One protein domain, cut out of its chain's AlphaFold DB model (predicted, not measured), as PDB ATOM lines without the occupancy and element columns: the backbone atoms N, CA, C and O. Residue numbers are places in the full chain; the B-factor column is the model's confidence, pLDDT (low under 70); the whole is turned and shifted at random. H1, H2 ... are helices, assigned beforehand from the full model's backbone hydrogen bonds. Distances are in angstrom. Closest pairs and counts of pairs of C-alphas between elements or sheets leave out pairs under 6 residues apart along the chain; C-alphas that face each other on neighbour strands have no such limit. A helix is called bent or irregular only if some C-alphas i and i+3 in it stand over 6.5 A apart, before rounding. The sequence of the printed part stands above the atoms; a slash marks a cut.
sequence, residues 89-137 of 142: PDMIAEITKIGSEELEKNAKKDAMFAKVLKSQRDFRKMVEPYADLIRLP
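What this domain is: This is residues 89 to 137 of the 142 residues of an uncharacterized protein of Desulfobacteraceae bacterium (UniProt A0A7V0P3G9). Two long helices, H1 and H2, make an open V: they meet near the tight turn at Asp 110 and spread from there, with their far parts free of each other. H2 has a kink of 35 degrees near residue 127. The printed part has 49 residues, with H1 then H2 along the chain and no named strand; the class is all helix. The whole is loose, with a radius of gyration of the C-alphas of 13.5 A, and flat, spanning 40 by 25 by 10 A.

Where its parts are: Find C-alpha 89 at (-36.391, 36.238, -33.239); from there H1, residues 89 to 109, runs 30.7 A to C-alpha 109 at (-26.397, 36.797, -62.267). After Asp 110, H2, residues 111 to 134, runs 34.8 A to C-alpha 134 at (-15.775, 34.724, -26.466). H2 is irregular, but only just: look at C-alphas 126 and 129, which are 6.8 A apart.

How they stand to each other: H1 and H2 form a helical hairpin. They touch, with residues 103 to 108 of H1 and 113 to 117 of H2 alone; go to Ala 107 and Ala 114, whose C-alphas are the closest of the two helices at 4.1 A. Their lines stand at a shallow tilt of 31 degrees, opposite ways. Along the backbones, 16 of 17 O i to N i+4 pairs are within hydrogen-bond range in H1 and 18 of 20 in H2.

The domain as a whole: Residues 89 to 102, in H1, stand free, and so do residues 119 to 137, of which 119 to 134 belong to H2. The two C-alphas farthest apart are those of Lys 109 and Pro 137, at 40.6 A. The link from H1 to H2 is tight, and the printed part has no cut. In the B-factor column the mean pLDDT of the printed part is 96.4, and no printed residue of this model is under 70.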
ATOM      1  N   PRO A  89     -37.144  37.311 -32.590       95.69
ATOM      2  CA  PRO A  89     -36.391  36.238 -33.239       95.69
ATOM      3  C   PRO A  89     -37.004  35.806 -34.578       95.69
ATOM      4  O   PRO A  89     -36.277  35.683 -35.560       95.69
ATOM      5  N   ASP A  90     -38.333  35.692 -34.654       97.44
ATOM      6  CA  ASP A  90     -39.036  35.312 -35.887       97.44
ATOM      7  C   ASP A  90     -38.887  36.368 -36.991       97.44
ATOM      8  O   ASP A  90     -38.641  36.029 -38.146       97.44
ATOM      9  N   MET A  91     -38.960  37.660 -36.638       96.00
ATOM     10  CA  MET A  91     -38.692  38.741 -37.593       96.00
ATOM     11  C   MET A  91     -37.254  38.665 -38.115       96.00
ATOM     12  O   MET A  91     -37.029  38.814 -39.313       96.00
ATOM     13  N   ILE A  92     -36.278  38.433 -37.230       95.62
ATOM     14  CA  ILE A  92     -34.864  38.303 -37.610       95.62
ATOM     15  C   ILE A  92     -34.675  37.118 -38.564       95.62
ATOM     16  O   ILE A  92     -34.002  37.266 -39.588       95.62
ATOM     17  N   ALA A  93     -35.273  35.967 -38.251       96.12
ATOM     18  CA  ALA A  93     -35.182  34.759 -39.062       96.12
ATOM     19  C   ALA A  93     -35.768  34.976 -40.465       96.12
ATOM     20  O   ALA A  93     -35.089  34.701 -41.457       96.12
ATOM     21  N   GLU A  94     -36.974  35.542 -40.559       97.25
ATOM     22  CA  GLU A  94     -37.637  35.746 -41.850       97.25
ATOM     23  C   GLU A  94     -36.919  36.799 -42.706       97.25
ATOM     24  O   GLU A  94     -36.673  36.570 -43.890       97.25
ATOM     25  N   ILE A  95     -36.478  37.918 -42.114       95.94
ATOM     26  CA  ILE A  95     -35.691  38.939 -42.830       95.94
ATOM     27  C   ILE A  95     -34.380  38.339 -43.354       95.94
ATOM     28  O   ILE A  95     -33.991  38.590 -44.495       95.94
ATOM     29  N   THR A  96     -33.702  37.520 -42.543       94.88
ATOM     30  CA  THR A  96     -32.434  36.882 -42.929       94.88
ATOM     31  C   THR A  96     -32.631  35.875 -44.058       94.88
ATOM     32  O   THR A  96     -31.807  35.810 -44.974       94.88
ATOM     33  N   LYS A  97     -33.723  35.105 -44.022       97.25
ATOM     34  CA  LYS A  97     -34.100  34.172 -45.088       97.25
ATOM     35  C   LYS A  97     -34.347  34.915 -46.403       97.25
ATOM     36  O   LYS A  97     -33.670  34.614 -47.384       97.25
ATOM     37  N   ILE A  98     -35.216  35.929 -46.399       97.50
ATOM     38  CA  ILE A  98     -35.525  36.744 -47.589       97.50
ATOM     39  C   ILE A  98     -34.248  37.386 -48.150       97.50
ATOM     40  O   ILE A  98     -33.983  37.311 -49.350       97.50
ATOM     41  N   GLY A  99     -33.417  37.971 -47.281       96.44
ATOM     42  CA  GLY A  99     -32.141  38.557 -47.683       96.44
ATOM     43  C   GLY A  99     -31.202  37.525 -48.310       96.44
ATOM     44  O   GLY A  99     -30.610  37.781 -49.353       96.44
ATOM     45  N   SER A 100     -31.105  36.327 -47.728       96.19
ATOM     46  CA  SER A 100     -30.263  35.249 -48.260       96.19
ATOM     47  C   SER A 100     -30.724  34.782 -49.638       96.19
ATOM     48  O   SER A 100     -29.890  34.606 -50.523       96.19
ATOM     49  N   GLU A 101     -32.032  34.634 -49.849       98.12
ATOM     50  CA  GLU A 101     -32.604  34.288 -51.154       98.12
ATOM     51  C   GLU A 101     -32.275  35.340 -52.218       98.12
ATOM     52  O   GLU A 101     -31.939  34.995 -53.354       98.12
ATOM     53  N   GLU A 102     -32.328  36.624 -51.864       97.88
ATOM     54  CA  GLU A 102     -31.977  37.703 -52.787       97.88
ATOM     55  C   GLU A 102     -30.473  37.724 -53.102       97.88
ATOM     56  O   GLU A 102     -30.081  37.868 -54.263       97.88
ATOM     57  N   LEU A 103     -29.616  37.487 -52.107       97.69
ATOM     58  CA  LEU A 103     -28.174  37.335 -52.320       97.69
ATOM     59  C   LEU A 103     -27.863  36.168 -53.278       97.69
ATOM     60  O   LEU A 103     -27.029  36.324 -54.168       97.69
ATOM     61  N   GLU A 104     -28.561  35.031 -53.162       98.19
ATOM     62  CA  GLU A 104     -28.410  33.906 -54.099       98.19
ATOM     63  C   GLU A 104     -28.826  34.268 -55.527       98.19
ATOM     64  O   GLU A 104     -28.140  33.914 -56.491       98.19
ATOM     65  N   LYS A 105     -29.945  34.984 -55.696       98.44
ATOM     66  CA  LYS A 105     -30.387  35.438 -57.022       98.44
ATOM     67  C   LYS A 105     -29.352  36.352 -57.672       98.44
ATOM     68  O   LYS A 105     -29.118  36.219 -58.871       98.44
ATOM     69  N   ASN A 106     -28.738  37.255 -56.908       98.31
ATOM     70  CA  ASN A 106     -27.705  38.158 -57.416       98.31
ATOM     71  C   ASN A 106     -26.403  37.411 -57.739       98.31
ATOM     72  O   ASN A 106     -25.835  37.612 -58.810       98.31
ATOM     73  N   ALA A 107     -25.991  36.456 -56.900       98.50
ATOM     74  CA  ALA A 107     -24.817  35.622 -57.161       98.50
ATOM     75  C   ALA A 107     -24.945  34.775 -58.440       98.50
ATOM     76  O   ALA A 107     -23.959  34.553 -59.136       98.50
ATOM     77  N   LYS A 108     -26.155  34.333 -58.804       98.44
ATOM     78  CA  LYS A 108     -26.392  33.618 -60.073       98.44
ATOM     79  C   LYS A 108     -26.258  34.505 -61.315       98.44
ATOM     80  O   LYS A 108     -26.067  33.977 -62.407       98.44
ATOM     81  N   LYS A 109     -26.404  35.823 -61.163       98.50
ATOM     82  CA  LYS A 109     -26.397  36.797 -62.267       98.50
ATOM     83  C   LYS A 109     -25.036  37.466 -62.459       98.50
ATOM     84  O   LYS A 109     -24.730  37.874 -63.573       98.50
ATOM     85  N   ASP A 110     -24.237  37.585 -61.399       98.62
ATOM     86  CA  ASP A 110     -22.975  38.327 -61.402       98.62
ATOM     87  C   ASP A 110     -21.855  37.520 -60.721       98.62
ATOM     88  O   ASP A 110     -21.886  37.231 -59.522       98.62
ATOM     89  N   ALA A 111     -20.826  37.179 -61.503       98.50
ATOM     90  CA  ALA A 111     -19.677  36.409 -61.036       98.50
ATOM     91  C   ALA A 111     -18.821  37.161 -59.999       98.50
ATOM     92  O   ALA A 111     -18.276  36.536 -59.084       98.50
ATOM     93  N   MET A 112     -18.698  38.488 -60.109       98.50
ATOM     94  CA  MET A 112     -17.995  39.301 -59.116       98.50
ATOM     95  C   MET A 112     -18.787  39.338 -57.810       98.50
ATOM     96  O   MET A 112     -18.212  39.130 -56.739       98.50
ATOM     97  N   PHE A 113     -20.109  39.505 -57.895       98.56
ATOM     98  CA  PHE A 113     -20.988  39.419 -56.731       98.56
ATOM     99  C   PHE A 113     -20.867  38.056 -56.037       98.56
ATOM    100  O   PHE A 113     -20.642  37.993 -54.829       98.56
ATOM    101  N   ALA A 114     -20.930  36.957 -56.798       98.62
ATOM    102  CA  ALA A 114     -20.777  35.601 -56.270       98.62
ATOM    103  C   ALA A 114     -19.434  35.402 -55.554       98.62
ATOM    104  O   ALA A 114     -19.384  34.835 -54.459       98.62
ATOM    105  N   LYS A 115     -18.343  35.909 -56.142       98.62
ATOM    106  CA  LYS A 115     -16.999  35.856 -55.554       98.62
ATOM    107  C   LYS A 115     -16.934  36.601 -54.219       98.62
ATOM    108  O   LYS A 115     -16.406  36.059 -53.246       98.62
ATOM    109  N   VAL A 116     -17.467  37.823 -54.158       98.25
ATOM    110  CA  VAL A 116     -17.477  38.639 -52.933       98.25
ATOM    111  C   VAL A 116     -18.358  38.000 -51.858       98.25
ATOM    112  O   VAL A 116     -17.908  37.845 -50.723       98.25
ATOM    113  N   LEU A 117     -19.564  37.549 -52.216       98.12
ATOM    114  CA  LEU A 117     -20.483  36.882 -51.291       98.12
ATOM    115  C   LEU A 117     -19.865  35.611 -50.695       98.12
ATOM    116  O   LEU A 117     -19.970  35.373 -49.490       98.12
ATOM    117  N   LYS A 118     -19.186  34.803 -51.520       98.44
ATOM    118  CA  LYS A 118     -18.467  33.615 -51.048       98.44
ATOM    119  C   LYS A 118     -17.373  33.990 -50.046       98.44
ATOM    120  O   LYS A 118     -17.332  33.404 -48.970       98.44
ATOM    121  N   SER A 119     -16.547  34.988 -50.364       98.44
ATOM    122  CA  SER A 119     -15.488  35.480 -49.470       98.44
ATOM    123  C   SER A 119     -16.038  35.902 -48.100       98.44
ATOM    124  O   SER A 119     -15.552  35.452 -47.062       98.44
ATOM    125  N   GLN A 120     -17.117  36.693 -48.086       96.69
ATOM    126  CA  GLN A 120     -17.773  37.126 -46.847       96.69
ATOM    127  C   GLN A 120     -18.309  35.940 -46.032       96.69
ATOM    128  O   GLN A 120     -18.125  35.887 -44.818       96.69
ATOM    129  N   ARG A 121     -18.960  34.970 -46.684       97.00
ATOM    130  CA  ARG A 121     -19.513  33.785 -46.012       97.00
ATOM    131  C   ARG A 121     -18.440  32.869 -45.450       97.00
ATOM    132  O   ARG A 121     -18.615  32.367 -44.346       97.00
ATOM    133  N   ASP A 122     -17.355  32.650 -46.182       98.44
ATOM    134  CA  ASP A 122     -16.249  31.816 -45.713       98.44
ATOM    135  C   ASP A 122     -15.600  32.436 -44.467       98.44
ATOM    136  O   ASP A 122     -15.365  31.737 -43.481       98.44
ATOM    137  N   PHE A 123     -15.420  33.760 -44.455       97.81
ATOM    138  CA  PHE A 123     -14.945  34.472 -43.270       97.81
ATOM    139  C   PHE A 123     -15.917  34.354 -42.088       97.81
ATOM    140  O   PHE A 123     -15.498  34.038 -40.976       97.81
ATOM    141  N   ARG A 124     -17.224  34.543 -42.314       95.75
ATOM    142  CA  ARG A 124     -18.246  34.398 -41.263       95.75
ATOM    143  C   ARG A 124     -18.285  32.983 -40.683       95.75
ATOM    144  O   ARG A 124     -18.269  32.841 -39.468       95.75
ATOM    145  N   LYS A 125     -18.229  31.944 -41.524       97.81
ATOM    146  CA  LYS A 125     -18.152  30.537 -41.080       97.81
ATOM    147  C   LYS A 125     -16.948  30.266 -40.177       97.81
ATOM    148  O   LYS A 125     -17.046  29.441 -39.278       97.81
ATOM    149  N   MET A 126     -15.826  30.940 -40.425       97.62
ATOM    150  CA  MET A 126     -14.624  30.828 -39.601       97.62
ATOM    151  C   MET A 126     -14.749  31.606 -38.282       97.62
ATOM    152  O   MET A 126     -14.350  31.104 -37.236       97.62
ATOM    153  N   VAL A 127     -15.279  32.832 -38.320       97.06
ATOM    154  CA  VAL A 127     -15.231  33.764 -37.180       97.06
ATOM    155  C   VAL A 127     -16.426  33.639 -36.244       97.06
ATOM    156  O   VAL A 127     -16.240  33.753 -35.039       97.06
ATOM    157  N   GLU A 128     -17.638  33.415 -36.751       95.25
ATOM    158  CA  GLU A 128     -18.855  33.425 -35.928       95.25
ATOM    159  C   GLU A 128     -18.836  32.389 -34.795       95.25
ATOM    160  O   GLU A 128     -19.131  32.789 -33.669       95.25
ATOM    161  N   PRO A 129     -18.418  31.121 -35.008       96.38
ATOM    162  CA  PRO A 129     -18.340  30.151 -33.916       96.38
ATOM    163  C   PRO A 129     -17.359  30.575 -32.818       96.38
ATOM    164  O   PRO A 129     -17.647  30.431 -31.635       96.38
ATOM    165  N   TYR A 130     -16.207  31.136 -33.196       96.62
ATOM    166  CA  TYR A 130     -15.246  31.661 -32.227       96.62
ATOM    167  C   TYR A 130     -15.792  32.897 -31.499       96.62
ATOM    168  O   TYR A 130     -15.683  32.989 -30.280       96.62
ATOM    169  N   ALA A 131     -16.402  33.830 -32.234       93.62
ATOM    170  CA  ALA A 131     -16.973  35.053 -31.682       93.62
ATOM    171  C   ALA A 131     -18.086  34.759 -30.666       93.62
ATOM    172  O   ALA A 131     -18.157  35.446 -29.650       93.62
ATOM    173  N   ASP A 132     -18.915  33.744 -30.914       93.44
ATOM    174  CA  ASP A 132     -19.963  33.303 -29.991       93.44
ATOM    175  C   ASP A 132     -19.381  32.791 -28.662       93.44
ATOM    176  O   ASP A 132     -19.844  33.183 -27.593       93.44
ATOM    177  N   LEU A 133     -18.285  32.021 -28.713       94.19
ATOM    178  CA  LEU A 133     -17.609  31.498 -27.518       94.19
ATOM    179  C   LEU A 133     -17.006  32.590 -26.624       94.19
ATOM    180  O   LEU A 133     -16.965  32.431 -25.405       94.19
ATOM    181  N   ILE A 134     -16.499  33.679 -27.213       93.88
ATOM    182  CA  ILE A 134     -15.775  34.724 -26.466       93.88
ATOM    183  C   ILE A 134     -16.641  35.932 -26.094       93.88
ATOM    184  O   ILE A 134     -16.176  36.830 -25.385       93.88
ATOM    185  N   ARG A 135     -17.880  36.015 -26.591       89.25
ATOM    186  CA  ARG A 135     -18.737  37.182 -26.377       89.25
ATOM    187  C   ARG A 135     -19.345  37.152 -24.980       89.25
ATOM    188  O   ARG A 135     -20.329  36.465 -24.723       89.25
ATOM    189  N   LEU A 136     -18.803  37.974 -24.088       85.25
ATOM    190  CA  LEU A 136     -19.408  38.208 -22.781       85.25
ATOM    191  C   LEU A 136     -20.676  39.067 -22.916       85.25
ATOM    192  O   LEU A 136     -20.713  39.996 -23.734       85.25
ATOM    193  N   PRO A 137     -21.713  38.817 -22.100       81.56
ATOM    194  CA  PRO A 137     -22.787  39.787 -21.950       81.56
ATOM    195  C   PRO A 137     -22.197  41.083 -21.352       81.56
ATOM    196  O   PRO A 137     -21.186  41.044 -20.653       81.56
TER     197      PRO A 137